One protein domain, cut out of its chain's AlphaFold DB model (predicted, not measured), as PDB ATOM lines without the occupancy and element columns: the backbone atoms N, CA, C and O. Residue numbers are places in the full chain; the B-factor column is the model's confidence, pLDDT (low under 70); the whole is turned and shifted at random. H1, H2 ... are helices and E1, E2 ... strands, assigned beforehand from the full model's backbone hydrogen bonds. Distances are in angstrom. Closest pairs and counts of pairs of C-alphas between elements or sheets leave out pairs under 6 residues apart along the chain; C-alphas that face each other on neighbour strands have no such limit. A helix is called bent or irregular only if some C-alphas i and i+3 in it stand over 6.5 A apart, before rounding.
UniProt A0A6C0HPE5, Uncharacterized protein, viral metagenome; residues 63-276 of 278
ATOM      1  N   LYS A  63     145.901 148.322 211.066       69.25
ATOM      2  CA  LYS A  63     146.769 149.501 211.050       69.25
ATOM      3  C   LYS A  63     146.884 150.091 209.643       69.25
ATOM      4  O   LYS A  63     146.757 151.302 209.483       69.25
ATOM      5  N   ASP A  64     147.084 149.256 208.629       65.75
ATOM      6  CA  ASP A  64     147.173 149.694 207.232       65.75
ATOM      7  C   ASP A  64     145.842 150.294 206.756       65.75
ATOM      8  O   ASP A  64     145.843 151.291 206.030       65.75
ATOM      9  N   ARG A  65     144.710 149.755 207.237       72.06
ATOM     10  CA  ARG A  65     143.377 150.330 207.010       72.06
ATOM     11  C   ARG A  65     143.256 151.730 207.611       72.06
ATOM     12  O   ARG A  65     142.918 152.668 206.894       72.06
ATOM     13  N   LEU A  66     143.570 151.890 208.898       69.94
ATOM     14  CA  LEU A  66     143.481 153.181 209.594       69.94
ATOM     15  C   LEU A  66     144.405 154.237 208.975       69.94
ATOM     16  O   LEU A  66     144.029 155.401 208.834       69.94
ATOM     17  N   MET A  67     145.606 153.831 208.560       67.75
ATOM     18  CA  MET A  67     146.550 154.713 207.875       67.75
ATOM     19  C   MET A  67     146.033 155.176 206.513       67.75
ATOM     20  O   MET A  67     146.191 156.348 206.159       67.75
ATOM     21  N   HIS A  68     145.415 154.275 205.752       68.94
ATOM     22  CA  HIS A  68     144.787 154.605 204.477       68.94
ATOM     23  C   HIS A  68     143.604 155.565 204.651       68.94
ATOM     24  O   HIS A  68     143.562 156.606 203.994       68.94
ATOM     25  N   GLU A  69     142.713 155.285 205.605       70.56
ATOM     26  CA  GLU A  69     141.577 156.150 205.942       70.56
ATOM     27  C   GLU A  69     142.032 157.550 206.376       70.56
ATOM     28  O   GLU A  69     141.488 158.553 205.912       70.56
ATOM     29  N   MET A  70     143.071 157.639 207.215       73.81
ATOM     30  CA  MET A  70     143.654 158.923 207.602       73.81
ATOM     31  C   MET A  70     144.235 159.659 206.392       73.81
ATOM     32  O   MET A  70     144.028 160.860 206.267       73.81
ATOM     33  N   SER A  71     144.932 158.958 205.496       72.31
ATOM     34  CA  SER A  71     145.537 159.576 204.310       72.31
ATOM     35  C   SER A  71     144.470 160.168 203.383       72.31
ATOM     36  O   SER A  71     144.628 161.295 202.926       72.31
ATOM     37  N   GLY A  72     143.344 159.471 203.186       71.88
ATOM     38  CA  GLY A  72     142.196 159.995 202.438       71.88
ATOM     39  C   GLY A  72     141.566 161.238 203.078       71.88
ATOM     40  O   GLY A  72     141.285 162.204 202.370       71.88
ATOM     41  N   LYS A  73     141.406 161.246 204.411       76.50
ATOM     42  CA  LYS A  73     140.824 162.364 205.187       76.50
ATOM     43  C   LYS A  73     141.639 163.653 205.129       76.50
ATOM     44  O   LYS A  73     141.087 164.747 205.240       76.50
ATOM     45  N   ILE A  74     142.956 163.525 205.006       79.81
ATOM     46  CA  ILE A  74     143.886 164.658 205.082       79.81
ATOM     47  C   ILE A  74     144.522 164.990 203.742       79.81
ATOM     48  O   ILE A  74     145.342 165.898 203.693       79.81
ATOM     49  N   GLN A  75     144.172 164.279 202.669       79.00
ATOM     50  CA  GLN A  75     144.791 164.462 201.358       79.00
ATOM     51  C   GLN A  75     144.764 165.928 200.912       79.00
ATOM     52  O   GLN A  75     145.783 166.447 200.475       79.00
ATOM     53  N   TRP A  76     143.652 166.629 201.136       82.19
ATOM     54  CA  TRP A  76     143.540 168.061 200.850       82.19
ATOM     55  C   TRP A  76     144.598 168.901 201.584       82.19
ATOM     56  O   TRP A  76     145.146 169.847 201.027       82.19
ATOM     57  N   LEU A  77     144.924 168.549 202.832       85.44
ATOM     58  CA  LEU A  77     145.945 169.233 203.616       85.44
ATOM     59  C   LEU A  77     147.346 168.878 203.112       85.44
ATOM     60  O   LEU A  77     148.210 169.748 203.095       85.44
ATOM     61  N   ILE A  78     147.569 167.632 202.679       81.31
ATOM     62  CA  ILE A  78     148.825 167.207 202.040       81.31
ATOM     63  C   ILE A  78     149.051 168.008 200.758       81.31
ATOM     64  O   ILE A  78     150.139 168.544 200.558       81.31
ATOM     65  N   ASP A  79     148.026 168.114 199.914       77.50
ATOM     66  CA  ASP A  79     148.087 168.809 198.627       77.50
ATOM     67  C   ASP A  79     148.303 170.311 198.832       77.50
ATOM     68  O   ASP A  79     149.125 170.935 198.155       77.50
ATOM     69  N   LEU A  80     147.621 170.902 199.817       85.12
ATOM     70  CA  LEU A  80     147.832 172.288 200.218       85.12
ATOM     71  C   LEU A  80     149.249 172.512 200.755       85.12
ATOM     72  O   LEU A  80     149.944 173.395 200.261       85.12
ATOM     73  N   ALA A  81     149.694 171.722 201.734       83.81
ATOM     74  CA  ALA A  81     150.998 171.862 202.385       83.81
ATOM     75  C   ALA A  81     152.173 171.539 201.451       83.81
ATOM     76  O   ALA A  81     153.268 172.064 201.631       83.81
ATOM     77  N   GLY A  82     151.958 170.654 200.477       75.88
ATOM     78  CA  GLY A  82     152.946 170.246 199.483       75.88
ATOM     79  C   GLY A  82     152.995 171.151 198.254       75.88
ATOM     80  O   GLY A  82     153.948 171.062 197.479       75.88
ATOM     81  N   SER A  83     152.005 172.028 198.062       78.12
ATOM     82  CA  SER A  83     152.010 173.006 196.977       78.12
ATOM     83  C   SER A  83     153.141 174.005 197.167       78.12
ATOM     84  O   SER A  83     153.226 174.693 198.185       78.12
ATOM     85  N   ARG A  84     153.980 174.152 196.136       77.44
ATOM     86  CA  ARG A  84     155.059 175.142 196.124       77.44
ATOM     87  C   ARG A  84     154.553 176.550 196.445       77.44
ATOM     88  O   ARG A  84     155.199 177.237 197.226       77.44
ATOM     89  N   ASN A  85     153.401 176.947 195.903       79.06
ATOM     90  CA  ASN A  85     152.827 178.273 196.149       79.06
ATOM     91  C   ASN A  85     152.491 178.469 197.629       79.06
ATOM     92  O   ASN A  85     152.804 179.512 198.191       79.06
ATOM     93  N   THR A  86     151.893 177.465 198.273       83.88
ATOM     94  CA  THR A  86     151.599 177.518 199.710       83.88
ATOM     95  C   THR A  86     152.882 177.611 200.517       83.88
ATOM     96  O   THR A  86     152.980 178.434 201.420       83.88
ATOM     97  N   VAL A  87     153.876 176.790 200.182       82.81
ATOM     98  CA  VAL A  87     155.167 176.766 200.869       82.81
ATOM     99  C   VAL A  87     155.868 178.126 200.768       82.81
ATOM    100  O   VAL A  87     156.265 178.679 201.791       82.81
ATOM    101  N   GLU A  88     155.974 178.691 199.562       82.19
ATOM    102  CA  GLU A  88     156.541 180.028 199.331       82.19
ATOM    103  C   GLU A  88     155.744 181.097 200.082       82.19
ATOM    104  O   GLU A  88     156.332 181.917 200.780       82.19
ATOM    105  N   ALA A  89     154.412 181.042 200.032       84.69
ATOM    106  CA  ALA A  89     153.567 182.015 200.707       84.69
ATOM    107  C   ALA A  89     153.685 181.937 202.239       84.69
ATOM    108  O   ALA A  89     153.689 182.976 202.894       84.69
ATOM    109  N   VAL A  90     153.832 180.742 202.825       86.81
ATOM    110  CA  VAL A  90     154.097 180.564 204.263       86.81
ATOM    111  C   VAL A  90     155.460 181.158 204.633       86.81
ATOM    112  O   VAL A  90     155.545 181.937 205.581       86.81
ATOM    113  N   ILE A  91     156.516 180.844 203.879       83.75
ATOM    114  CA  ILE A  91     157.868 181.394 204.085       83.75
ATOM    115  C   ILE A  91     157.846 182.929 204.028       83.75
ATOM    116  O   ILE A  91     158.344 183.597 204.940       83.75
ATOM    117  N   ASP A  92     157.250 183.484 202.971       83.38
ATOM    118  CA  ASP A  92     157.155 184.926 202.753       83.38
ATOM    119  C   ASP A  92     156.353 185.605 203.860       83.38
ATOM    120  O   ASP A  92     156.731 186.679 204.336       83.38
ATOM    121  N   HIS A  93     155.274 184.961 204.307       84.69
ATOM    122  CA  HIS A  93     154.411 185.471 205.360       84.69
ATOM    123  C   HIS A  93     155.155 185.653 206.687       84.69
ATOM    124  O   HIS A  93     155.013 186.686 207.340       84.69
ATOM    125  N   PHE A  94     155.990 184.687 207.067       82.94
ATOM    126  CA  PHE A  94     156.819 184.795 208.268       82.94
ATOM    127  C   PHE A  94     158.112 185.611 208.049       82.94
ATOM    128  O   PHE A  94     158.901 185.797 208.976       82.94
ATOM    129  N   GLY A  95     158.308 186.176 206.851       68.50
ATOM    130  CA  GLY A  95     159.404 187.092 206.537       68.50
ATOM    131  C   GLY A  95     160.741 186.406 206.244       68.50
ATOM    132  O   GLY A  95     161.784 187.060 206.295       68.50
ATOM    133  N   HIS A  96     160.735 185.113 205.922       73.00
ATOM    134  CA  HIS A  96     161.934 184.284 205.747       73.00
ATOM    135  C   HIS A  96     162.475 184.340 204.310       73.00
ATOM    136  O   HIS A  96     162.588 183.332 203.615       73.00
ATOM    137  N   LYS A  97     162.801 185.550 203.840       68.69
ATOM    138  CA  LYS A  97     163.154 185.828 202.431       68.69
ATOM    139  C   LYS A  97     164.445 185.159 201.939       68.69
ATOM    140  O   LYS A  97     164.753 185.217 200.751       68.69
ATOM    141  N   ASP A  98     165.236 184.585 202.835       74.62
ATOM    142  CA  ASP A  98     166.493 183.901 202.539       74.62
ATOM    143  C   ASP A  98     166.353 182.376 202.396       74.62
ATOM    144  O   ASP A  98     167.320 181.712 202.005       74.62
ATOM    145  N   VAL A  99     165.158 181.818 202.629       76.75
ATOM    146  CA  VAL A  99     164.875 180.401 202.367       76.75
ATOM    147  C   VAL A  99     164.733 180.173 200.866       76.75
ATOM    148  O   VAL A  99     163.925 180.796 200.185       76.75
ATOM    149  N   THR A 100     165.517 179.241 200.328       75.19
ATOM    150  CA  THR A 100     165.399 178.815 198.926       75.19
ATOM    151  C   THR A 100     164.726 177.447 198.839       75.19
ATOM    152  O   THR A 100     165.164 176.510 199.505       75.19
ATOM    153  N   ILE A 101     163.721 177.299 197.974       73.81
ATOM    154  CA  ILE A 101     163.120 175.996 197.653       73.81
ATOM    155  C   ILE A 101     163.867 175.373 196.474       73.81
ATOM    156  O   ILE A 101     164.062 176.026 195.443       73.81
ATOM    157  N   LYS A 102     164.299 174.114 196.606       70.94
ATOM    158  CA  LYS A 102     165.004 173.385 195.540       70.94
ATOM    159  C   LYS A 102     164.422 171.994 195.303       70.94
ATOM    160  O   LYS A 102     164.229 171.220 196.238       70.94
ATOM    161  N   GLU A 103     164.214 171.673 194.027       65.44
ATOM    162  CA  GLU A 103     163.927 170.316 193.553       65.44
ATOM    163  C   GLU A 103     165.239 169.520 193.415       65.44
ATOM    164  O   GLU A 103     166.285 170.075 193.059       65.44
ATOM    165  N   VAL A 104     165.209 168.224 193.734       58.53
ATOM    166  CA  VAL A 104     166.416 167.392 193.838       58.53
ATOM    167  C   VAL A 104     167.074 167.167 192.473       58.53
ATOM    168  O   VAL A 104     166.610 166.368 191.664       58.53
ATOM    169  N   LYS A 105     168.228 167.811 192.271       54.44
ATOM    170  CA  LYS A 105     169.307 167.307 191.400       54.44
ATOM    171  C   LYS A 105     170.667 167.265 192.106       54.44
ATOM    172  O   LYS A 105     171.471 166.402 191.787       54.44
ATOM    173  N   GLU A 106     170.896 168.112 193.114       54.75
ATOM    174  CA  GLU A 106     172.115 168.130 193.938       54.75
ATOM    175  C   GLU A 106     171.794 168.567 195.380       54.75
ATOM    176  O   GLU A 106     170.896 169.389 195.593       54.75
ATOM    177  N   LEU A 107     172.539 168.055 196.371       57.03
ATOM    178  CA  LEU A 107     172.543 168.624 197.726       57.03
ATOM    179  C   LEU A 107     173.069 170.074 197.649       57.03
ATOM    180  O   LEU A 107     174.008 170.350 196.902       57.03
ATOM    181  N   PRO A 108     172.493 171.045 198.370       56.81
ATOM    182  CA  PRO A 108     172.800 172.444 198.210       56.81
ATOM    183  C   PRO A 108     174.136 172.723 198.873       56.81
ATOM    184  O   PRO A 108     174.485 172.184 199.922       56.81
ATOM    185  N   LYS A 109     174.858 173.656 198.270       54.97
ATOM    186  CA  LYS A 109     176.041 174.245 198.878       54.97
ATOM    187  C   LYS A 109     175.652 174.912 200.204       54.97
ATOM    188  O   LYS A 109     174.692 175.683 200.247       54.97
ATOM    189  N   LEU A 110     176.405 174.581 201.252       63.34
ATOM    190  CA  LEU A 110     176.283 175.107 202.613       63.34
ATOM    191  C   LEU A 110     176.341 176.648 202.617       63.34
ATOM    192  O   LEU A 110     177.071 177.237 201.817       63.34
ATOM    193  N   GLY A 111     175.580 177.295 203.511       59.66
ATOM    194  CA  GLY A 111     175.591 178.756 203.709       59.66
ATOM    195  C   GLY A 111     174.259 179.491 203.502       59.66
ATOM    196  O   GLY A 111     174.244 180.719 203.567       59.66
ATOM    197  N   LYS A 112     173.149 178.784 203.250       67.19
ATOM    198  CA  LYS A 112     171.787 179.350 203.165       67.19
ATOM    199  C   LYS A 112     170.762 178.382 203.753       67.19
ATOM    200  O   LYS A 112     171.021 177.182 203.776       67.19
ATOM    201  N   HIS A 113     169.608 178.898 204.166       70.19
ATOM    202  CA  HIS A 113     168.457 178.082 204.542       70.19
ATOM    203  C   HIS A 113     167.817 177.472 203.285       70.19
ATOM    204  O   HIS A 113     167.574 178.175 202.298       70.19
ATOM    205  N   VAL A 114     167.576 176.160 203.288       73.94
ATOM    206  CA  VAL A 114     167.055 175.448 202.111       73.94
ATOM    207  C   VAL A 114     165.939 174.496 202.510       73.94
ATOM    208  O   VAL A 114     166.119 173.656 203.389       73.94
ATOM    209  N   MET A 115     164.805 174.601 201.819       76.00
ATOM    210  CA  MET A 115     163.738 173.607 201.883       76.00
ATOM    211  C   MET A 115     163.824 172.700 200.657       76.00
ATOM    212  O   MET A 115     163.921 173.160 199.514       76.00
ATOM    213  N   PHE A 116     163.818 171.401 200.909       76.06
ATOM    214  CA  PHE A 116     164.001 170.371 199.907       76.06
ATOM    215  C   PHE A 116     162.742 169.577 199.746       76.06
ATOM    216  O   PHE A 116     162.123 169.214 200.739       76.06
ATOM    217  N   PHE A 117     162.474 169.198 198.508       70.75
ATOM    218  CA  PHE A 117     161.450 168.230 198.194       70.75
ATOM    219  C   PHE A 117     162.046 167.111 197.351       70.75
ATOM    220  O   PHE A 117     162.462 167.333 196.210       70.75
ATOM    221  N   LYS A 118     162.106 165.903 197.916       61.62
ATOM    222  CA  LYS A 118     162.512 164.700 197.183       61.62
ATOM    223  C   LYS A 118     161.272 163.978 196.682       61.62
ATOM    224  O   LYS A 118     160.560 163.369 197.476       61.62
ATOM    225  N   THR A 119     161.047 163.982 195.372       56.41
ATOM    226  CA  THR A 119     160.027 163.128 194.756       56.41
ATOM    227  C   THR A 119     160.446 161.659 194.849       56.41
ATOM    228  O   THR A 119     161.606 161.315 194.620       56.41
ATOM    229  N   ALA A 120     159.509 160.766 195.181       49.31
ATOM    230  CA  ALA A 120     159.781 159.325 195.247       49.31
ATOM    231  C   ALA A 120     160.110 158.701 193.870       49.31
ATOM    232  O   ALA A 120     160.697 157.625 193.808       49.31
ATOM    233  N   TYR A 121     159.782 159.391 192.775       48.94
ATOM    234  CA  TYR A 121     160.014 158.943 191.403       48.94
ATOM    235  C   TYR A 121     160.472 160.145 190.577       48.94
ATOM    236  O   TYR A 121     159.645 160.986 190.293       48.94
ATOM    237  N   PRO A 122     161.744 160.328 190.213       48.62
ATOM    238  CA  PRO A 122     162.156 161.500 189.431       48.62
ATOM    239  C   PRO A 122     161.777 161.404 187.938       48.62
ATOM    240  O   PRO A 122     161.597 162.436 187.296       48.62
ATOM    241  N   ASP A 123     161.552 160.195 187.409       48.09
ATOM    242  CA  ASP A 123     161.556 159.943 185.956       48.09
ATOM    243  C   ASP A 123     160.183 159.664 185.311       48.09
ATOM    244  O   ASP A 123     160.107 159.398 184.109       48.09
ATOM    245  N   THR A 124     159.071 159.717 186.057       44.88
ATOM    246  CA  THR A 124     157.747 159.459 185.457       44.88
ATOM    247  C   THR A 124     157.192 160.705 184.751       44.88
ATOM    248  O   THR A 124     157.085 161.773 185.348       44.88
ATOM    249  N   LYS A 125     156.845 160.562 183.458       44.19
ATOM    250  CA  LYS A 125     156.234 161.605 182.596       44.19
ATOM    251  C   LYS A 125     154.720 161.751 182.784       44.19
ATOM    252  O   LYS A 125     154.070 162.470 182.030       44.19
ATOM    253  N   ASP A 126     154.155 161.020 183.732       40.47
ATOM    254  CA  ASP A 126     152.718 160.924 183.911       40.47
ATOM    255  C   ASP A 126     152.221 162.120 184.735       40.47
ATOM    256  O   ASP A 126     152.557 162.259 185.915       40.47
ATOM    257  N   ALA A 127     151.466 163.019 184.097       38.66
ATOM    258  CA  ALA A 127     150.970 164.263 184.697       38.66
ATOM    259  C   ALA A 127     150.125 164.007 185.955       38.66
ATOM    260  O   ALA A 127     150.137 164.811 186.885       38.66
ATOM    261  N   TYR A 128     149.467 162.849 186.023       35.88
ATOM    262  CA  TYR A 128     148.688 162.441 187.184       35.88
ATOM    263  C   TYR A 128     149.568 161.986 188.360       35.88
ATOM    264  O   TYR A 128     149.342 162.383 189.503       35.88
ATOM    265  N   GLN A 129     150.651 161.242 188.095       38.06
ATOM    266  CA  GLN A 129     151.620 160.916 189.146       38.06
ATOM    267  C   GLN A 129     152.358 162.148 189.657       38.06
ATOM    268  O   GLN A 129     152.815 162.111 190.791       38.06
ATOM    269  N   LEU A 130     152.475 163.216 188.861       36.28
ATOM    270  CA  LEU A 130     153.059 164.496 189.271       36.28
ATOM    271  C   LEU A 130     152.178 165.263 190.276       36.28
ATOM    272  O   LEU A 130     152.731 165.948 191.133       36.28
ATOM    273  N   MET A 131     150.849 165.106 190.226       35.31
ATOM    274  CA  MET A 131     149.907 165.758 191.153       35.31
ATOM    275  C   MET A 131     149.787 165.046 192.513       35.31
ATOM    276  O   MET A 131     149.489 165.700 193.503       35.31
ATOM    277  N   VAL A 132     150.076 163.737 192.584       41.19
ATOM    278  CA  VAL A 132     149.968 162.900 193.807       41.19
ATOM    279  C   VAL A 132     151.350 162.560 194.402       41.19
ATOM    280  O   VAL A 132     151.506 161.606 195.167       41.19
ATOM    281  N   ARG A 133     152.419 163.300 194.064       47.38
ATOM    282  CA  ARG A 133     153.749 163.000 194.623       47.38
ATOM    283  C   ARG A 133     153.828 163.395 196.092       47.38
ATOM    284  O   ARG A 133     154.215 164.508 196.432       47.38
ATOM    285  N   ALA A 134     153.594 162.413 196.957       48.53
ATOM    286  CA  ALA A 134     154.203 162.338 198.276       48.53
ATOM    287  C   ALA A 134     155.731 162.371 198.108       48.53
ATOM    288  O   ALA A 134     156.386 161.344 197.929       48.53
ATOM    289  N   GLY A 135     156.302 163.567 198.063       55.59
ATOM    290  CA  GLY A 135     157.734 163.743 198.222       55.59
ATOM    291  C   GLY A 135     158.057 164.109 199.659       55.59
ATOM    292  O   GLY A 135     157.262 164.736 200.357       55.59
ATOM    293  N   HIS A 136     159.223 163.661 200.102       71.25
ATOM    294  CA  HIS A 136     159.694 163.914 201.454       71.25
ATOM    295  C   HIS A 136     160.283 165.316 201.518       71.25
ATOM    296  O   HIS A 136     161.191 165.637 200.739       71.25
ATOM    297  N   TRP A 137     159.756 166.134 202.424       77.06
ATOM    298  CA  TRP A 137     160.276 167.470 202.658       77.06
ATOM    299  C   TRP A 137     161.335 167.442 203.754       77.06
ATOM    300  O   TRP A 137     161.123 166.876 204.824       77.06
ATOM    301  N   ILE A 138     162.488 168.047 203.480       79.31
ATOM    302  CA  ILE A 138     163.576 168.181 204.453       79.31
ATOM    303  C   ILE A 138     163.969 169.647 204.517       79.31
ATOM    304  O   ILE A 138     164.148 170.296 203.487       79.31
ATOM    305  N   TYR A 139     164.135 170.167 205.724       83.94
ATOM    306  CA  TYR A 139     164.675 171.501 205.929       83.94
ATOM    307  C   TYR A 139     166.153 171.430 206.305       83.94
ATOM    308  O   TYR A 139     166.534 170.594 207.116       83.94
ATOM    309  N   TYR A 140     166.990 172.296 205.738       84.00
ATOM    310  CA  TYR A 140     168.369 172.484 206.175       84.00
ATOM    311  C   TYR A 140     168.583 173.933 206.591       84.00
ATOM    312  O   TYR A 140     168.256 174.861 205.843       84.00
ATOM    313  N   ASP A 141     169.175 174.117 207.766       82.69
ATOM    314  CA  ASP A 141     169.569 175.436 208.239       82.69
ATOM    315  C   ASP A 141     170.839 175.942 207.526       82.69
ATOM    316  O   ASP A 141     171.525 175.222 206.791       82.69
ATOM    317  N   LYS A 142     171.206 177.200 207.785       79.94
ATOM    318  CA  LYS A 142     172.431 177.815 207.242       79.94
ATOM    319  C   LYS A 142     173.735 177.096 207.612       79.94
ATOM    320  O   LYS A 142     174.740 177.299 206.931       79.94
ATOM    321  N   LYS A 143     173.742 176.295 208.684       81.81
ATOM    322  CA  LYS A 143     174.896 175.504 209.143       81.81
ATOM    323  C   LYS A 143     174.939 174.120 208.486       81.81
ATOM    324  O   LYS A 143     175.898 173.387 208.702       81.81
ATOM    325  N   GLY A 144     173.935 173.774 207.677       75.69
ATOM    326  CA  GLY A 144     173.805 172.469 207.041       75.69
ATOM    327  C   GLY A 144     173.186 171.402 207.935       75.69
ATOM    328  O   GLY A 144     173.171 170.240 207.539       75.69
ATOM    329  N   LYS A 145     172.673 171.765 209.118       83.25
ATOM    330  CA  LYS A 145     171.916 170.830 209.948       83.25
ATOM    331  C   LYS A 145     170.582 170.569 209.265       83.25
ATOM    332  O   LYS A 145     169.840 171.509 208.979       83.25
ATOM    333  N   HIS A 146     170.279 169.298 209.026       84.00
ATOM    334  CA  HIS A 146     168.998 168.893 208.475       84.00
ATOM    335  C   HIS A 146     167.978 168.614 209.578       84.00
ATOM    336  O   HIS A 146     168.300 168.105 210.652       84.00
ATOM    337  N   TRP A 147     166.732 168.942 209.281       85.38
ATOM    338  CA  TRP A 147     165.562 168.744 210.114       85.38
ATOM    339  C   TRP A 147     164.608 167.859 209.324       85.38
ATOM    340  O   TRP A 147     163.894 168.302 208.422       85.38
ATOM    341  N   ASN A 148     164.697 166.569 209.621       84.81
ATOM    342  CA  ASN A 148     163.872 165.516 209.055       84.81
ATOM    343  C   ASN A 148     163.059 164.921 210.201       84.81
ATOM    344  O   ASN A 148     163.622 164.379 211.148       84.81
ATOM    345  N   SER A 149     161.741 165.012 210.105       83.12
ATOM    346  CA  SER A 149     160.811 164.596 211.154       83.12
ATOM    347  C   SER A 149     160.904 163.114 211.529       83.12
ATOM    348  O   SER A 149     160.623 162.768 212.675       83.12
ATOM    349  N   TYR A 150     161.344 162.233 210.624       83.88
ATOM    350  CA  TYR A 150     161.620 160.832 210.973       83.88
ATOM    351  C   TYR A 150     162.897 160.677 211.797       83.88
ATOM    352  O   TYR A 150     162.913 159.916 212.761       83.88
ATOM    353  N   ASP A 151     163.955 161.403 211.426       85.69
ATOM    354  CA  ASP A 151     165.253 161.340 212.107       85.69
ATOM    355  C   ASP A 151     165.159 161.961 213.509       85.69
ATOM    356  O   ASP A 151     165.820 161.511 214.441       85.69
ATOM    357  N   LEU A 152     164.297 162.970 213.662       86.25
ATOM    358  CA  LEU A 152     163.993 163.636 214.929       86.25
ATOM    359  C   LEU A 152     162.981 162.866 215.793       86.25
ATOM    360  O   LEU A 152     162.708 163.272 216.918       86.25
ATOM    361  N   MET A 153     162.443 161.748 215.292       86.31
ATOM    362  CA  MET A 153     161.389 160.950 215.937       86.31
ATOM    363  C   MET A 153     160.087 161.725 216.203       86.31
ATOM    364  O   MET A 153     159.249 161.279 216.990       86.31
ATOM    365  N   ASP A 154     159.886 162.859 215.532       87.12
ATOM    366  CA  ASP A 154     158.648 163.634 215.617       87.12
ATOM    367  C   ASP A 154     157.528 162.987 214.787       87.12
ATOM    368  O   ASP A 154     156.342 163.118 215.099       87.12
ATOM    369  N   GLN A 155     157.906 162.231 213.753       84.12
ATOM    370  CA  GLN A 155     157.008 161.530 212.846       84.12
ATOM    371  C   GLN A 155     157.292 160.023 212.840       84.12
ATOM    372  O   GLN A 155     158.436 159.575 212.752       84.12
ATOM    373  N   ARG A 156     156.230 159.210 212.883       80.00
ATOM    374  CA  ARG A 156     156.341 157.745 212.797       80.00
ATOM    375  C   ARG A 156     156.509 157.283 211.354       80.00
ATOM    376  O   ARG A 156     155.898 157.839 210.442       80.00
ATOM    377  N   LYS A 157     157.266 156.201 211.140       74.06
ATOM    378  CA  LYS A 157     157.368 155.536 209.828       74.06
ATOM    379  C   LYS A 157     155.978 155.249 209.245       74.06
ATOM    380  O   LYS A 157     155.047 154.938 209.985       74.06
ATOM    381  N   SER A 158     155.868 155.362 207.923       66.19
ATOM    382  CA  SER A 158     154.629 155.181 207.150       66.19
ATOM    383  C   SER A 158     153.565 156.271 207.318       66.19
ATOM    384  O   SER A 158     152.508 156.151 206.716       66.19
ATOM    385  N   THR A 159     153.831 157.352 208.060       74.19
ATOM    386  CA  THR A 159     152.905 158.499 208.201       74.19
ATOM    387  C   THR A 159     153.268 159.662 207.266       74.19
ATOM    388  O   THR A 159     153.158 160.827 207.635       74.19
ATOM    389  N   ASN A 160     153.737 159.354 206.053       74.69
ATOM    390  CA  ASN A 160     154.401 160.268 205.106       74.69
ATOM    391  C   ASN A 160     153.614 161.538 204.747       74.69
ATOM    392  O   ASN A 160     154.221 162.560 204.444       74.69
ATOM    393  N   GLN A 161     152.291 161.499 204.866       77.06
ATOM    394  CA  GLN A 161     151.370 162.631 204.721       77.06
ATOM    395  C   GLN A 161     151.730 163.907 205.506       77.06
ATOM    396  O   GLN A 161     151.324 164.994 205.112       77.06
ATOM    397  N   PHE A 162     152.449 163.807 206.627       82.62
ATOM    398  CA  PHE A 162     152.692 164.961 207.501       82.62
ATOM    399  C   PHE A 162     154.058 165.625 207.292       82.62
ATOM    400  O   PHE A 162     154.301 166.691 207.861       82.62
ATOM    401  N   CYS A 163     154.952 165.040 206.483       85.25
ATOM    402  CA  CYS A 163     156.344 165.503 206.384       85.25
ATOM    403  C   CYS A 163     156.459 166.961 205.894       85.25
ATOM    404  O   CYS A 163     157.275 167.719 206.414       85.25
ATOM    405  N   GLN A 164     155.579 167.377 204.976       85.88
ATOM    406  CA  GLN A 164     155.418 168.753 204.490       85.88
ATOM    407  C   GLN A 164     155.210 169.730 205.654       85.88
ATOM    408  O   GLN A 164     155.882 170.753 205.772       85.88
ATOM    409  N   SER A 165     154.260 169.395 206.529       90.88
ATOM    410  CA  SER A 165     153.842 170.263 207.628       90.88
ATOM    411  C   SER A 165     154.925 170.364 208.694       90.88
ATOM    412  O   SER A 165     155.190 171.454 209.190       90.88
ATOM    413  N   PHE A 166     155.607 169.256 209.002       91.81
ATOM    414  CA  PHE A 166     156.752 169.283 209.909       91.81
ATOM    415  C   PHE A 166     157.895 170.143 209.364       91.81
ATOM    416  O   PHE A 166     158.435 170.966 210.099       91.81
ATOM    417  N   ALA A 167     158.226 170.021 208.075       88.56
ATOM    418  CA  ALA A 167     159.254 170.853 207.451       88.56
ATOM    419  C   ALA A 167     158.930 172.355 207.554       88.56
ATOM    420  O   ALA A 167     159.808 173.146 207.905       88.56
ATOM    421  N   LEU A 168     157.670 172.740 207.318       89.81
ATOM    422  CA  LEU A 168     157.203 174.117 207.514       89.81
ATOM    423  C   LEU A 168     157.334 174.562 208.977       89.81
ATOM    424  O   LEU A 168     157.846 175.649 209.235       89.81
ATOM    425  N   ILE A 169     156.938 173.717 209.934       93.56
ATOM    426  CA  ILE A 169     157.063 174.004 211.370       93.56
ATOM    427  C   ILE A 169     158.521 174.234 211.772       93.56
ATOM    428  O   ILE A 169     158.799 175.194 212.491       93.56
ATOM    429  N   TYR A 170     159.459 173.402 211.307       92.12
ATOM    430  CA  TYR A 170     160.880 173.581 211.620       92.12
ATOM    431  C   TYR A 170     161.425 174.893 211.066       92.12
ATOM    432  O   TYR A 170     162.176 175.578 211.754       92.12
ATOM    433  N   ILE A 171     161.016 175.269 209.854       88.44
ATOM    434  CA  ILE A 171     161.431 176.534 209.243       88.44
ATOM    435  C   ILE A 171     160.898 177.711 210.033       88.44
ATOM    436  O   ILE A 171     161.671 178.563 210.449       88.44
ATOM    437  N   VAL A 172     159.598 177.737 210.306       89.44
ATOM    438  CA  VAL A 172     158.987 178.831 211.064       89.44
ATOM    439  C   VAL A 172     159.557 178.914 212.488       89.44
ATOM    440  O   VAL A 172     159.730 180.009 213.027       89.44
ATOM    441  N   GLY A 173     159.898 177.768 213.086       89.50
ATOM    442  CA  GLY A 173     160.537 177.675 214.397       89.50
ATOM    443  C   GLY A 173     161.980 178.188 214.431       89.50
ATOM    444  O   GLY A 173     162.353 178.861 215.388       89.50
ATOM    445  N   ASP A 174     162.787 177.932 213.399       86.94
ATOM    446  CA  ASP A 174     164.203 178.348 213.352       86.94
ATOM    447  C   ASP A 174     164.377 179.876 213.314       86.94
ATOM    448  O   ASP A 174     165.366 180.424 213.801       86.94
ATOM    449  N   TYR A 175     163.380 180.583 212.787       81.62
ATOM    450  CA  TYR A 175     163.342 182.047 212.753       81.62
ATOM    451  C   TYR A 175     162.487 182.657 213.868       81.62
ATOM    452  O   TYR A 175     162.358 183.882 213.954       81.62
ATOM    453  N   TRP A 176     161.872 181.829 214.712       89.00
ATOM    454  CA  TRP A 176     161.060 182.319 215.811       89.00
ATOM    455  C   TRP A 176     161.924 183.068 216.833       89.00
ATOM    456  O   TRP A 176     163.049 182.681 217.152       89.00
ATOM    457  N   THR A 177     161.368 184.136 217.404       83.06
ATOM    458  CA  THR A 177     161.985 184.873 218.511       83.06
ATOM    459  C   THR A 177     160.962 185.091 219.624       83.06
ATOM    460  O   THR A 177     159.766 185.110 219.343       83.06
ATOM    461  N   PRO A 178     161.379 185.386 220.869       85.62
ATOM    462  CA  PRO A 178     160.442 185.719 221.948       85.62
ATOM    463  C   PRO A 178     159.527 186.925 221.674       85.62
ATOM    464  O   PRO A 178     158.565 187.137 222.404       85.62
ATOM    465  N   LYS A 179     159.832 187.737 220.652       84.88
ATOM    466  CA  LYS A 179     159.009 188.878 220.218       84.88
ATOM    467  C   LYS A 179     158.029 188.522 219.094       84.88
ATOM    468  O   LYS A 179     157.241 189.378 218.698       84.88
ATOM    469  N   SER A 180     158.094 187.307 218.551       86.06
ATOM    470  CA  SER A 180     157.173 186.834 217.521       86.06
ATOM    471  C   SER A 180     155.747 186.777 218.076       86.06
ATOM    472  O   SER A 180     155.519 186.328 219.195       86.06
ATOM    473  N   THR A 181     154.768 187.210 217.283       86.56
ATOM    474  CA  THR A 181     153.342 187.208 217.672       86.56
ATOM    475  C   THR A 181     152.679 185.839 217.525       86.56
ATOM    476  O   THR A 181     151.484 185.704 217.772       86.56
ATOM    477  N   TYR A 182     153.437 184.841 217.076       87.38
ATOM    478  CA  TYR A 182     152.991 183.478 216.836       87.38
ATOM    479  C   TYR A 182     153.747 182.496 217.746       87.38
ATOM    480  O   TYR A 182     154.873 182.791 218.164       87.38
ATOM    481  N   PRO A 183     153.161 181.329 218.065       90.88
ATOM    482  CA  PRO A 183     153.814 180.321 218.892       90.88
ATOM    483  C   PRO A 183     155.036 179.686 218.215       90.88
ATOM    484  O   PRO A 183     155.086 179.550 216.995       90.88
ATOM    485  N   ASN A 184     155.998 179.210 219.007       93.25
ATOM    486  CA  ASN A 184     157.067 178.353 218.497       93.25
ATOM    487  C   ASN A 184     156.587 176.896 218.431       93.25
ATOM    488  O   ASN A 184     156.857 176.113 219.342       93.25
ATOM    489  N   TRP A 185     155.875 176.518 217.369       95.25
ATOM    490  CA  TRP A 185     155.345 175.153 217.238       95.25
ATOM    491  C   TRP A 185     156.419 174.070 217.313       95.25
ATOM    492  O   TRP A 185     156.179 173.030 217.919       95.25
ATOM    493  N   ALA A 186     157.619 174.328 216.782       93.81
ATOM    494  CA  ALA A 186     158.724 173.375 216.851       93.81
ATOM    495  C   ALA A 186     159.118 173.044 218.302       93.81
ATOM    496  O   ALA A 186     159.537 171.925 218.576       93.81
ATOM    497  N   SER A 187     158.931 173.974 219.246       94.75
ATOM    498  CA  SER A 187     159.194 173.735 220.674       94.75
ATOM    499  C   SER A 187     158.145 172.863 221.375       94.75
ATOM    500  O   SER A 187     158.409 172.354 222.462       94.75
ATOM    501  N   PHE A 188     156.966 172.683 220.771       95.88
ATOM    502  CA  PHE A 188     155.907 171.820 221.303       95.88
ATOM    503  C   PHE A 188     155.981 170.389 220.770       95.88
ATOM    504  O   PHE A 188     155.261 169.518 221.266       95.88
ATOM    505  N   LEU A 189     156.839 170.140 219.777       94.38
ATOM    506  CA  LEU A 189     157.112 168.799 219.283       94.38
ATOM    507  C   LEU A 189     157.847 167.988 220.353       94.38
ATOM    508  O   LEU A 189     158.744 168.479 221.040       94.38
ATOM    509  N   LYS A 190     157.427 166.737 220.506       92.50
ATOM    510  CA  LYS A 190     157.949 165.793 221.488       92.50
ATOM    511  C   LYS A 190     158.389 164.527 220.757       92.50
ATOM    512  O   LYS A 190     157.532 163.828 220.204       92.50
ATOM    513  N   PRO A 191     159.685 164.185 220.786       89.75
ATOM    514  CA  PRO A 191     160.166 162.944 220.194       89.75
ATOM    515  C   PRO A 191     159.374 161.741 220.722       89.75
ATOM    516  O   PRO A 191     159.140 161.629 221.924       89.75
ATOM    517  N   ASN A 192     158.974 160.838 219.827       85.62
ATOM    518  CA  ASN A 192     158.167 159.634 220.087       85.62
ATOM    519  C   ASN A 192     156.692 159.843 220.475       85.62
ATOM    520  O   ASN A 192     155.933 158.870 220.454       85.62
ATOM    521  N   ASP A 193     156.242 161.070 220.740       89.12
ATOM    522  CA  ASP A 193     154.833 161.368 221.021       89.12
ATOM    523  C   ASP A 193     154.104 161.794 219.739       89.12
ATOM    524  O   ASP A 193     153.829 162.966 219.474       89.12
ATOM    525  N   PHE A 194     153.818 160.800 218.896       85.00
ATOM    526  CA  PHE A 194     153.226 161.032 217.580       85.00
ATOM    527  C   PHE A 194     151.889 161.769 217.657       85.00
ATOM    528  O   PHE A 194     151.652 162.686 216.875       85.00
ATOM    529  N   ARG A 195     151.030 161.409 218.615       86.88
ATOM    530  CA  ARG A 195     149.730 162.056 218.791       86.88
ATOM    531  C   ARG A 195     149.904 163.543 219.094       86.88
ATOM    532  O   ARG A 195     149.308 164.364 218.400       86.88
ATOM    533  N   ASN A 196     150.739 163.886 220.080       91.69
ATOM    534  CA  ASN A 196     151.056 165.281 220.389       91.69
ATOM    535  C   ASN A 196     151.531 166.017 219.133       91.69
ATOM    536  O   ASN A 196     151.022 167.086 218.815       91.69
ATOM    537  N   ASN A 197     152.444 165.411 218.377       92.69
ATOM    538  CA  ASN A 197     153.046 166.048 217.211       92.69
ATOM    539  C   ASN A 197     152.042 166.278 216.072       92.69
ATOM    540  O   ASN A 197     152.098 167.321 215.422       92.69
ATOM    541  N   ILE A 198     151.076 165.374 215.867       90.62
ATOM    542  CA  ILE A 198     149.971 165.610 214.926       90.62
ATOM    543  C   ILE A 198     149.068 166.748 215.398       90.62
ATOM    544  O   ILE A 198     148.679 167.591 214.591       90.62
ATOM    545  N   CYS A 199     148.769 166.833 216.692       92.25
ATOM    546  CA  CYS A 199     147.956 167.931 217.207       92.25
ATOM    547  C   CYS A 199     148.702 169.280 217.121       92.25
ATOM    548  O   CYS A 199     148.086 170.285 216.775       92.25
ATOM    549  N   VAL A 200     150.034 169.302 217.275       95.19
ATOM    550  CA  VAL A 200     150.863 170.492 216.990       95.19
ATOM    551  C   VAL A 200     150.773 170.900 215.513       95.19
ATOM    552  O   VAL A 200     150.625 172.087 215.220       95.19
ATOM    553  N   VAL A 201     150.807 169.942 214.576       93.75
ATOM    554  CA  VAL A 201     150.589 170.207 213.137       93.75
ATOM    555  C   VAL A 201     149.205 170.799 212.881       93.75
ATOM    556  O   VAL A 201     149.066 171.776 212.141       93.75
ATOM    557  N   VAL A 202     148.176 170.235 213.505       93.69
ATOM    558  CA  VAL A 202     146.800 170.729 213.412       93.69
ATOM    559  C   VAL A 202     146.693 172.163 213.937       93.69
ATOM    560  O   VAL A 202     146.091 173.010 213.277       93.69
ATOM    561  N   ASP A 203     147.303 172.465 215.080       94.56
ATOM    562  CA  ASP A 203     147.266 173.800 215.680       94.56
ATOM    563  C   ASP A 203     148.045 174.836 214.864       94.56
ATOM    564  O   ASP A 203     147.594 175.978 214.733       94.56
ATOM    565  N   PHE A 204     149.162 174.436 214.247       94.88
ATOM    566  CA  PHE A 204     149.858 175.250 213.253       94.88
ATOM    567  C   PHE A 204     148.911 175.647 212.113       94.88
ATOM    568  O   PHE A 204     148.712 176.835 211.860       94.88
ATOM    569  N   TRP A 205     148.243 174.682 211.476       93.81
ATOM    570  CA  TRP A 205     147.339 174.977 210.362       93.81
ATOM    571  C   TRP A 205     146.108 175.782 210.778       93.81
ATOM    572  O   TRP A 205     145.738 176.726 210.078       93.81
ATOM    573  N   LYS A 206     145.503 175.494 211.936       93.19
ATOM    574  CA  LYS A 206     144.410 176.319 212.480       93.19
ATOM    575  C   LYS A 206     144.830 177.775 212.605       93.19
ATOM    576  O   LYS A 206     144.084 178.665 212.202       93.19
ATOM    577  N   TYR A 207     146.026 178.022 213.129       92.31
ATOM    578  CA  TYR A 207     146.546 179.373 213.255       92.31
ATOM    579  C   TYR A 207     146.714 180.049 211.884       92.31
ATOM    580  O   TYR A 207     146.285 181.194 211.722       92.31
ATOM    581  N   MET A 208     147.221 179.321 210.878       90.81
ATOM    582  CA  MET A 208     147.333 179.821 209.499       90.81
ATOM    583  C   MET A 208     145.974 180.223 208.896       90.81
ATOM    584  O   MET A 208     145.871 181.275 208.263       90.81
ATOM    585  N   PHE A 209     144.917 179.436 209.124       91.62
ATOM    586  CA  PHE A 209     143.574 179.704 208.589       91.62
ATOM    587  C   PHE A 209     142.781 180.772 209.360       91.62
ATOM    588  O   PHE A 209     141.991 181.517 208.765       91.62
ATOM    589  N   ILE A 210     142.927 180.827 210.687       88.44
ATOM    590  CA  ILE A 210     142.073 181.645 211.560       88.44
ATOM    591  C   ILE A 210     142.692 183.016 211.810       88.44
ATOM    592  O   ILE A 210     142.026 184.036 211.613       88.44
ATOM    593  N   THR A 211     143.942 183.036 212.274       79.12
ATOM    594  CA  THR A 211     144.525 184.219 212.917       79.12
ATOM    595  C   THR A 211     145.032 185.233 211.900       79.12
ATOM    596  O   THR A 211     145.010 186.438 212.153       79.12
ATOM    597  N   TYR A 212     145.437 184.778 210.715       71.94
ATOM    598  CA  TYR A 212     145.992 185.665 209.704       71.94
ATOM    599  C   TYR A 212     144.933 186.219 208.758       71.94
ATOM    600  O   TYR A 212     144.510 185.578 207.797       71.94
ATOM    601  N   LYS A 213     144.522 187.465 209.005       76.38
ATOM    602  CA  LYS A 213     143.628 188.206 208.107       76.38
ATOM    603  C   LYS A 213     144.263 188.350 206.715       76.38
ATOM    604  O   LYS A 213     145.452 188.632 206.597       76.38
ATOM    605  N   GLY A 214     143.473 188.151 205.661       83.12
ATOM    606  CA  GLY A 214     143.940 188.146 204.271       83.12
ATOM    607  C   GLY A 214     144.625 186.837 203.869       83.12
ATOM    608  O   GLY A 214     144.138 186.154 202.975       83.12
ATOM    609  N   PHE A 215     145.698 186.432 204.555       85.62
ATOM    610  CA  PHE A 215     146.407 185.186 204.227       85.62
ATOM    611  C   PHE A 215     145.553 183.932 204.479       85.62
ATOM    612  O   PHE A 215     145.463 183.063 203.617       85.62
ATOM    613  N   GLY A 216     144.843 183.865 205.607       88.12
ATOM    614  CA  GLY A 216     143.913 182.774 205.890       88.12
ATOM    615  C   GLY A 216     142.732 182.733 204.916       88.12
ATOM    616  O   GLY A 216     142.253 181.658 204.580       88.12
ATOM    617  N   GLU A 217     142.279 183.884 204.404       90.56
ATOM    618  CA  GLU A 217     141.256 183.941 203.344       90.56
ATOM    619  C   GLU A 217     141.798 183.432 202.008       90.56
ATOM    620  O   GLU A 217     141.118 182.672 201.322       90.56
ATOM    621  N   TRP A 218     143.035 183.801 201.670       91.56
ATOM    622  CA  TRP A 218     143.730 183.267 200.507       91.56
ATOM    623  C   TRP A 218     143.881 181.741 200.596       91.56
ATOM    624  O   TRP A 218     143.464 181.052 199.670       91.56
ATOM    625  N   LEU A 219     144.333 181.197 201.734       90.88
ATOM    626  CA  LEU A 219     144.430 179.746 201.940       90.88
ATOM    627  C   LEU A 219     143.086 179.028 201.766       90.88
ATOM    628  O   LEU A 219     143.031 177.954 201.175       90.88
ATOM    629  N   ILE A 220     141.987 179.603 202.260       91.50
ATOM    630  CA  ILE A 220     140.648 179.020 202.069       91.50
ATOM    631  C   ILE A 220     140.286 178.967 200.585       91.50
ATOM    632  O   ILE A 220     139.665 178.004 200.143       91.50
ATOM    633  N   ASN A 221     140.657 179.988 199.813       90.69
ATOM    634  CA  ASN A 221     140.402 180.000 198.378       90.69
ATOM    635  C   ASN A 221     141.242 178.948 197.644       90.69
ATOM    636  O   ASN A 221     140.698 178.272 196.775       90.69
ATOM    637  N   GLU A 222     142.504 178.747 198.029       89.88
ATOM    638  CA  GLU A 222     143.327 177.649 197.495       89.88
ATOM    639  C   GLU A 222     142.682 176.287 197.787       89.88
ATOM    640  O   GLU A 222     142.513 175.464 196.890       89.88
ATOM    641  N   VAL A 223     142.213 176.082 199.022       90.25
ATOM    642  CA  VAL A 223     141.495 174.863 199.418       90.25
ATOM    643  C   VAL A 223     140.227 174.649 198.579       90.25
ATOM    644  O   VAL A 223     139.941 173.529 198.152       90.25
ATOM    645  N   LYS A 224     139.463 175.713 198.304       90.94
ATOM    646  CA  LYS A 224     138.270 175.643 197.447       90.94
ATOM    647  C   LYS A 224     138.608 175.221 196.023       90.94
ATOM    648  O   LYS A 224     137.942 174.334 195.496       90.94
ATOM    649  N   GLN A 225     139.639 175.822 195.432       88.25
ATOM    650  CA  GLN A 225     140.089 175.490 194.080       88.25
ATOM    651  C   GLN A 225     140.555 174.033 193.986       88.25
ATOM    652  O   GLN A 225     140.174 173.324 193.058       88.25
ATOM    653  N   GLN A 226     141.320 173.560 194.975       84.81
ATOM    654  CA  GLN A 226     141.734 172.156 195.049       84.81
ATOM    655  C   GLN A 226     140.525 171.219 195.133       84.81
ATOM    656  O   GLN A 226     140.437 170.263 194.368       84.81
ATOM    657  N   ASN A 227     139.555 171.526 195.998       87.31
ATOM    658  CA  ASN A 227     138.344 170.722 196.149       87.31
ATOM    659  C   ASN A 227     137.509 170.672 194.853       87.31
ATOM    660  O   ASN A 227     137.000 169.612 194.494       87.31
ATOM    661  N   GLU A 228     137.390 171.783 194.116       85.81
ATOM    662  CA  GLU A 228     136.736 171.815 192.795       85.81
ATOM    663  C   GLU A 228     137.466 170.952 191.766       85.81
ATOM    664  O   GLU A 228     136.827 170.191 191.036       85.81
ATOM    665  N   GLN A 229     138.798 171.014 191.745       82.06
ATOM    666  CA  GLN A 229     139.606 170.171 190.873       82.06
ATOM    667  C   GLN A 229     139.407 168.685 191.198       82.06
ATOM    668  O   GLN A 229     139.262 167.874 190.285       82.06
ATOM    669  N   THR A 230     139.348 168.316 192.481       78.38
ATOM    670  CA  THR A 230     139.061 166.938 192.900       78.38
ATOM    671  C   THR A 230     137.667 166.495 192.459       78.38
ATOM    672  O   THR A 230     137.515 165.383 191.957       78.38
ATOM    673  N   ILE A 231     136.650 167.357 192.586       80.19
ATOM    674  CA  ILE A 231     135.292 167.078 192.094       80.19
ATOM    675  C   ILE A 231     135.304 166.812 190.585       80.19
ATOM    676  O   ILE A 231     134.679 165.855 190.133       80.19
ATOM    677  N   GLU A 232     135.995 167.640 189.800       78.19
ATOM    678  CA  GLU A 232     136.041 167.490 188.344       78.19
ATOM    679  C   GLU A 232     136.813 166.236 187.917       78.19
ATOM    680  O   GLU A 232     136.327 165.459 187.095       78.19
ATOM    681  N   ASN A 233     137.956 165.967 188.551       73.44
ATOM    682  CA  ASN A 233     138.732 164.750 188.318       73.44
ATOM    683  C   ASN A 233     137.903 163.489 188.623       73.44
ATOM    684  O   ASN A 233     137.918 162.538 187.842       73.44
ATOM    685  N   ASN A 234     137.118 163.508 189.707       71.69
ATOM    686  CA  ASN A 234     136.216 162.413 190.073       71.69
ATOM    687  C   ASN A 234     135.076 162.197 189.056       71.69
ATOM    688  O   ASN A 234     134.516 161.102 189.001       71.69
ATOM    689  N   LYS A 235     134.707 163.215 188.264       73.56
ATOM    690  CA  LYS A 235     133.688 163.107 187.203       73.56
ATOM    691  C   LYS A 235     134.252 162.585 185.879       73.56
ATOM    692  O   LYS A 235     133.525 161.907 185.155       73.56
ATOM    693  N   GLN A 236     135.497 162.935 185.539       65.38
ATOM    694  CA  GLN A 236     136.085 162.679 184.216       65.38
ATOM    695  C   GLN A 236     136.687 161.270 184.053       65.38
ATOM    696  O   GLN A 236     136.627 160.728 182.950       65.38
ATOM    697  N   GLU A 237     137.199 160.628 185.113       55.41
ATOM    698  CA  GLU A 237     137.774 159.273 185.042       55.41
ATOM    699  C   GLU A 237     137.436 158.374 186.252       55.41
ATOM    700  O   GLU A 237     137.201 158.826 187.371       55.41
ATOM    701  N   ARG A 238     137.416 157.054 185.988       47.41
ATOM    702  CA  ARG A 238     137.144 155.934 186.909       47.41
ATOM    703  C   ARG A 238     138.226 155.795 187.995       47.41
ATOM    704  O   ARG A 238     139.002 154.838 187.961       47.41
ATOM    705  N   TYR A 239     138.284 156.687 188.981       43.91
ATOM    706  CA  TYR A 239     139.080 156.411 190.182       43.91
ATOM    707  C   TYR A 239     138.391 155.357 191.036       43.91
ATOM    708  O   TYR A 239     137.559 155.646 191.894       43.91
ATOM    709  N   ASP A 240     138.768 154.110 190.783       49.72
ATOM    710  CA  ASP A 240     138.384 152.962 191.592       49.72
ATOM    711  C   ASP A 240     139.511 152.477 192.509       49.72
ATOM    712  O   ASP A 240     139.690 151.283 192.724       49.72
ATOM    713  N   ILE A 241     140.318 153.396 193.044       39.53
ATOM    714  CA  ILE A 241     141.316 153.067 194.065       39.53
ATOM    715  C   ILE A 241     141.683 154.333 194.842       39.53
ATOM    716  O   ILE A 241     142.430 155.176 194.358       39.53
ATOM    717  N   ASN A 242     141.168 154.404 196.073       48.00
ATOM    718  CA  ASN A 242     141.474 155.357 197.152       48.00
ATOM    719  C   ASN A 242     140.627 156.642 197.138       48.00
ATOM    720  O   ASN A 242     140.925 157.608 196.448       48.00
ATOM    721  N   LYS A 243     139.554 156.639 197.944       54.31
ATOM    722  CA  LYS A 243     138.692 157.801 198.202       54.31
ATOM    723  C   LYS A 243     139.527 158.942 198.798       54.31
ATOM    724  O   LYS A 243     139.771 158.954 200.001       54.31
ATOM    725  N   VAL A 244     139.931 159.895 197.966       64.12
ATOM    726  CA  VAL A 244     140.275 161.235 198.445       64.12
ATOM    727  C   VAL A 244     138.993 161.823 199.017       64.12
ATOM    728  O   VAL A 244     137.986 161.917 198.310       64.12
ATOM    729  N   GLU A 245     138.990 162.125 200.312       74.06
ATOM    730  CA  GLU A 245     137.817 162.717 200.940       74.06
ATOM    731  C   GLU A 245     137.718 164.179 200.506       74.06
ATOM    732  O   GLU A 245     138.644 164.966 200.709       74.06
ATOM    733  N   LEU A 246     136.590 164.538 199.892       78.19
ATOM    734  CA  LEU A 246     136.262 165.935 199.648       78.19
ATOM    735  C   LEU A 246     136.058 166.636 200.990       78.19
ATOM    736  O   LEU A 246     135.443 166.092 201.909       78.19
ATOM    737  N   ILE A 247     136.505 167.884 201.086       82.38
ATOM    738  CA  ILE A 247     136.165 168.718 202.242       82.38
ATOM    739  C   ILE A 247     134.660 168.991 202.234       82.38
ATOM    740  O   ILE A 247     134.020 168.968 203.286       82.38
ATOM    741  N   SER A 248     134.109 169.239 201.042       85.19
ATOM    742  CA  SER A 248     132.677 169.366 200.792       85.19
ATOM    743  C   SER A 248     132.342 169.024 199.338       85.19
ATOM    744  O   SER A 248     133.147 169.274 198.441       85.19
ATOM    745  N   ASP A 249     131.130 168.530 199.091       82.81
ATOM    746  CA  ASP A 249     130.591 168.343 197.737       82.81
ATOM    747  C   ASP A 249     130.336 169.682 197.014       82.81
ATOM    748  O   ASP A 249     130.228 169.725 195.789       82.81
ATOM    749  N   ASP A 250     130.265 170.790 197.763       85.69
ATOM    750  CA  ASP A 250     130.126 172.152 197.244       85.69
ATOM    751  C   ASP A 250     131.195 173.070 197.852       85.69
ATOM    752  O   ASP A 250     131.138 173.434 199.033       85.69
ATOM    753  N   SER A 251     132.153 173.507 197.035       88.56
ATOM    754  CA  SER A 251     133.260 174.385 197.442       88.56
ATOM    755  C   SER A 251     132.796 175.701 198.076       88.56
ATOM    756  O   SER A 251     133.483 176.260 198.935       88.56
ATOM    757  N   ARG A 252     131.599 176.196 197.735       88.38
ATOM    758  CA  ARG A 252     131.043 177.440 198.293       88.38
ATOM    759  C   ARG A 252     130.751 177.319 199.785       88.38
ATOM    760  O   ARG A 252     130.807 178.320 200.497       88.38
ATOM    761  N   THR A 253     130.491 176.102 200.257       91.12
ATOM    762  CA  THR A 253     130.228 175.801 201.671       91.12
ATOM    763  C   THR A 253     131.503 175.662 202.504       91.12
ATOM    764  O   THR A 253     131.433 175.610 203.733       91.12
ATOM    765  N   ILE A 254     132.680 175.645 201.864       92.25
ATOM    766  CA  ILE A 254     133.957 175.602 202.572       92.25
ATOM    767  C   ILE A 254     134.169 176.937 203.287       92.25
ATOM    768  O   ILE A 254     134.345 177.998 202.680       92.25
ATOM    769  N   THR A 255     134.135 176.864 204.612       92.06
ATOM    770  CA  THR A 255     134.282 177.984 205.543       92.06
ATOM    771  C   THR A 255     135.436 177.719 206.503       92.06
ATOM    772  O   THR A 255     135.910 176.589 206.626       92.06
ATOM    773  N   LYS A 256     135.860 178.755 207.241       91.50
ATOM    774  CA  LYS A 256     136.839 178.612 208.333       91.50
ATOM    775  C   LYS A 256     136.401 177.539 209.328       91.50
ATOM    776  O   LYS A 256     137.198 176.691 209.703       91.50
ATOM    777  N   GLN A 257     135.129 177.558 209.720       92.56
ATOM    778  CA  GLN A 257     134.557 176.625 210.685       92.56
ATOM    779  C   GLN A 257     134.616 175.183 210.177       92.56
ATOM    780  O   GLN A 257     135.024 174.299 210.927       92.56
ATOM    781  N   LEU A 258     134.278 174.949 208.903       92.94
ATOM    782  CA  LEU A 258     134.356 173.611 208.316       92.94
ATOM    783  C   LEU A 258     135.798 173.091 208.281       92.94
ATOM    784  O   LEU A 258     136.043 171.958 208.687       92.94
ATOM    785  N   ILE A 259     136.754 173.920 207.854       91.75
ATOM    786  CA  ILE A 259     138.177 173.544 207.832       91.75
ATOM    787  C   ILE A 259     138.668 173.216 209.244       91.75
ATOM    788  O   ILE A 259     139.315 172.195 209.444       91.75
ATOM    789  N   VAL A 260     138.328 174.038 210.240       91.69
ATOM    790  CA  VAL A 260     138.705 173.787 211.639       91.69
ATOM    791  C   VAL A 260     138.099 172.486 212.156       91.69
ATOM    792  O   VAL A 260     138.797 171.734 212.833       91.69
ATOM    793  N   SER A 261     136.844 172.189 211.811       91.62
ATOM    794  CA  SER A 261     136.213 170.908 212.143       91.62
ATOM    795  C   SER A 261     136.993 169.743 211.538       91.62
ATOM    796  O   SER A 261     137.398 168.845 212.267       91.62
ATOM    797  N   LYS A 262     137.297 169.800 210.234       90.38
ATOM    798  CA  LYS A 262     138.087 168.763 209.553       90.38
ATOM    799  C   LYS A 262     139.480 168.608 210.160       90.38
ATOM    800  O   LYS A 262     139.958 167.492 210.281       90.38
ATOM    801  N   LEU A 263     140.126 169.703 210.565       91.25
ATOM    802  CA  LEU A 263     141.425 169.671 211.243       91.25
ATOM    803  C   LEU A 263     141.344 169.028 212.640       91.25
ATOM    804  O   LEU A 263     142.252 168.291 213.014       91.25
ATOM    805  N   ASN A 264     140.276 169.277 213.406       90.06
ATOM    806  CA  ASN A 264     140.062 168.623 214.704       90.06
ATOM    807  C   ASN A 264     139.898 167.108 214.549       90.06
ATOM    808  O   ASN A 264     140.566 166.360 215.262       90.06
ATOM    809  N   ASP A 265     139.120 166.675 213.551       87.25
ATOM    810  CA  ASP A 265     138.915 165.253 213.265       87.25
ATOM    811  C   ASP A 265     140.256 164.518 213.053       87.25
ATOM    812  O   ASP A 265     140.388 163.346 213.405       87.25
ATOM    813  N   ILE A 266     141.286 165.186 212.517       86.31
ATOM    814  CA  ILE A 266     142.627 164.601 212.328       86.31
ATOM    815  C   ILE A 266     143.290 164.269 213.668       86.31
ATOM    816  O   ILE A 266     143.805 163.162 213.834       86.31
ATOM    817  N   CYS A 267     143.288 165.208 214.618       83.62
ATOM    818  CA  CYS A 267     143.899 165.012 215.940       83.62
ATOM    819  C   CYS A 267     143.155 163.915 216.726       83.62
ATOM    820  O   CYS A 267     143.802 163.069 217.347       83.62
ATOM    821  N   ASP A 268     141.825 163.845 216.605       82.44
ATOM    822  CA  ASP A 268     141.020 162.793 217.238       82.44
ATOM    823  C   ASP A 268     141.326 161.404 216.657       82.44
ATOM    824  O   ASP A 268     141.475 160.428 217.391       82.44
ATOM    825  N   ASN A 269     141.502 161.294 215.335       77.38
ATOM    826  CA  ASN A 269     141.849 160.022 214.691       77.38
ATOM    827  C   ASN A 269     143.315 159.608 214.919       77.38
ATOM    828  O   ASN A 269     143.621 158.413 214.893       77.38
ATOM    829  N   ALA A 270     144.221 160.553 215.190       74.75
ATOM    830  CA  ALA A 270     145.611 160.246 215.529       74.75
ATOM    831  C   ALA A 270     145.733 159.429 216.832       74.75
ATOM    832  O   ALA A 270     146.664 158.628 216.963       74.75
ATOM    833  N   GLN A 271     144.770 159.563 217.756       65.81
ATOM    834  CA  GLN A 271     144.661 158.748 218.974       65.81
ATOM    835  C   GLN A 271     144.584 157.250 218.642       65.81
ATOM    836  O   GLN A 271     145.377 156.451 219.137       65.81
ATOM    837  N   ASN A 272     143.705 156.887 217.704       65.88
ATOM    838  CA  ASN A 272     143.445 155.495 217.324       65.88
ATOM    839  C   ASN A 272     144.653 154.819 216.652       65.88
ATOM    840  O   ASN A 272     144.782 153.596 216.672       65.88
ATOM    841  N   ILE A 273     145.551 155.608 216.058       64.56
ATOM    842  CA  ILE A 273     146.796 155.125 215.442       64.56
ATOM    843  C   ILE A 273     147.912 154.995 216.488       64.56
ATOM    844  O   ILE A 273     148.804 154.155 216.344       64.56
ATOM    845  N   SER A 274     147.874 155.813 217.544       59.97
ATOM    846  CA  SER A 274     148.838 155.763 218.643       59.97
ATOM    847  C   SER A 274     148.629 154.543 219.539       59.97
ATOM    848  O   SER A 274     149.610 153.875 219.861       59.97
ATOM    849  N   ASP A 275     147.374 154.234 219.873       54.97
ATOM    850  CA  ASP A 275     147.004 153.213 220.867       54.97
ATOM    851  C   ASP A 275     147.096 151.768 220.337       54.97
ATOM    852  O   ASP A 275     147.149 150.819 221.112       54.97
ATOM    853  N   ASN A 276     147.165 151.592 219.014       48.97
ATOM    854  CA  ASN A 276     147.265 150.288 218.343       48.97
ATOM    855  C   ASN A 276     148.686 149.968 217.831       48.97
ATOM    856  O   ASN A 276     148.862 149.123 216.948       48.97
TER     857      ASN A 276
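AT A GLANCE: This is residues 63 to 276 of the 278 residues of an uncharacterized protein of viral metagenome (UniProt A0A6C0HPE5). A helix in the middle, H4, is packed between a small three-stranded sheet and a pair of helices, H6 and H8, that run side by side in opposite ways. H2 covers another part of the sheet on H4's side, the kinked H1 packs on H4 and H8, and the long H7 makes a corner with H6, residues 215 to 220 of H7 meeting residues 208 to 210 of H6, while residues 123 to 128 and 235 to 241 stick out. The printed part has 214 residues, with eight named helices and three named strands in the order H1 H2 E1 E2 H3 E3 H4 H5 H6 H7 H8; the class is mostly helix. The sheet has the order E1 E2 E3 and is mixed. The whole is compact, with a radius of gyration of the C-alphas of 17.0 A, and rounded, spanning 48 by 40 by 39 A.

HOW THE PARTS SIT: H1, residues 63 to 82, has a kink of 61 degrees near residue 76 and is irregular, with C-alphas 73 and 76 7.7 A apart. H2, residues 84 to 93, is close to H1 but not clearly touching it; their closest C-alphas, of Leu 80 and Thr 86, are 6.5 A apart. E1, residues 100 to 103, and E2, residues 114 to 118, are parallel at 17 degrees, with N 115 and O 100 within hydrogen-bond range at 3.0 A. H3, residues 127 to 131, touches no helix. E3, residues 136 to 140, is antiparallel to E2 at 159 degrees, with N 116 and O 138 within hydrogen-bond range at 2.8 A. H4, residues 160 to 174, is irregular, with C-alphas 161 and 164 7.3 A apart. It lies over E3 at a height over the sheet of 7.4 A and runs along the strands, at 5 degrees to E3 on the local plane. H2 and H4 on one face of the sheet make two layers, helices over strands. Residues 168 to 172 of H4 touch H2, closest at the C-alphas of Val 87 and Leu 168, 7.4 A. Residues 161 to 165 of H4 touch H1, closest at the C-alphas of Gly 82 and Gln 164, 5.8 A. H5, residues 185 to 188, touches H4, closest at the C-alphas of Gly 173 and Ala 186, 5.3 A. H6, residues 194 to 210, touches H4 with its residues 198 to 204, closest at the C-alphas of Ser 165 and Val 201, 6.4 A. H7, residues 215 to 236, touches H6 about perpendicular, at 73 degrees, through residues 208 to 210 of H6 and 215 to 220 of H7; the closest C-alphas, of Phe 209 and Gly 216, are 4.1 A apart. H8, residues 256 to 274, touches H6 at a shallow tilt of 5 degrees, opposite ways, closest at the C-alphas of Cys 199 and Cys 267, 5.2 A. Every O i to N i+4 pair is within hydrogen-bond range in H2, H3, H6 and H7, against 14 of 16 in H1, 9 of 11 in H4 and 11 of 15 in H8; H5 is too short for such a pair.

IN THESE COORDINATES: H1 begins at C-alpha 63, (146.769, 149.501, 211.050), and measures 24.5 A from first to last C-alpha. H4 measures 22.2 A and H6 24.2 A. H7, the longest helix by residues, covers 31.8 A from C-alpha 215 at (146.407, 185.186, 204.227). H8 measures 27.8 A and ends at C-alpha 274, (148.838, 155.763, 218.643).

THE WHOLE: The two C-alphas farthest apart, those of Lys 179 and Arg 238, are 51.7 A apart. The printed part has no cut. The links from E3 to H4 and from H7 to H8 are long, with 19 residues each. The mean pLDDT of the printed part is 77.3; 51 residues are under 70, among them residues 103 to 112, 118 to 135 and 236 to 244.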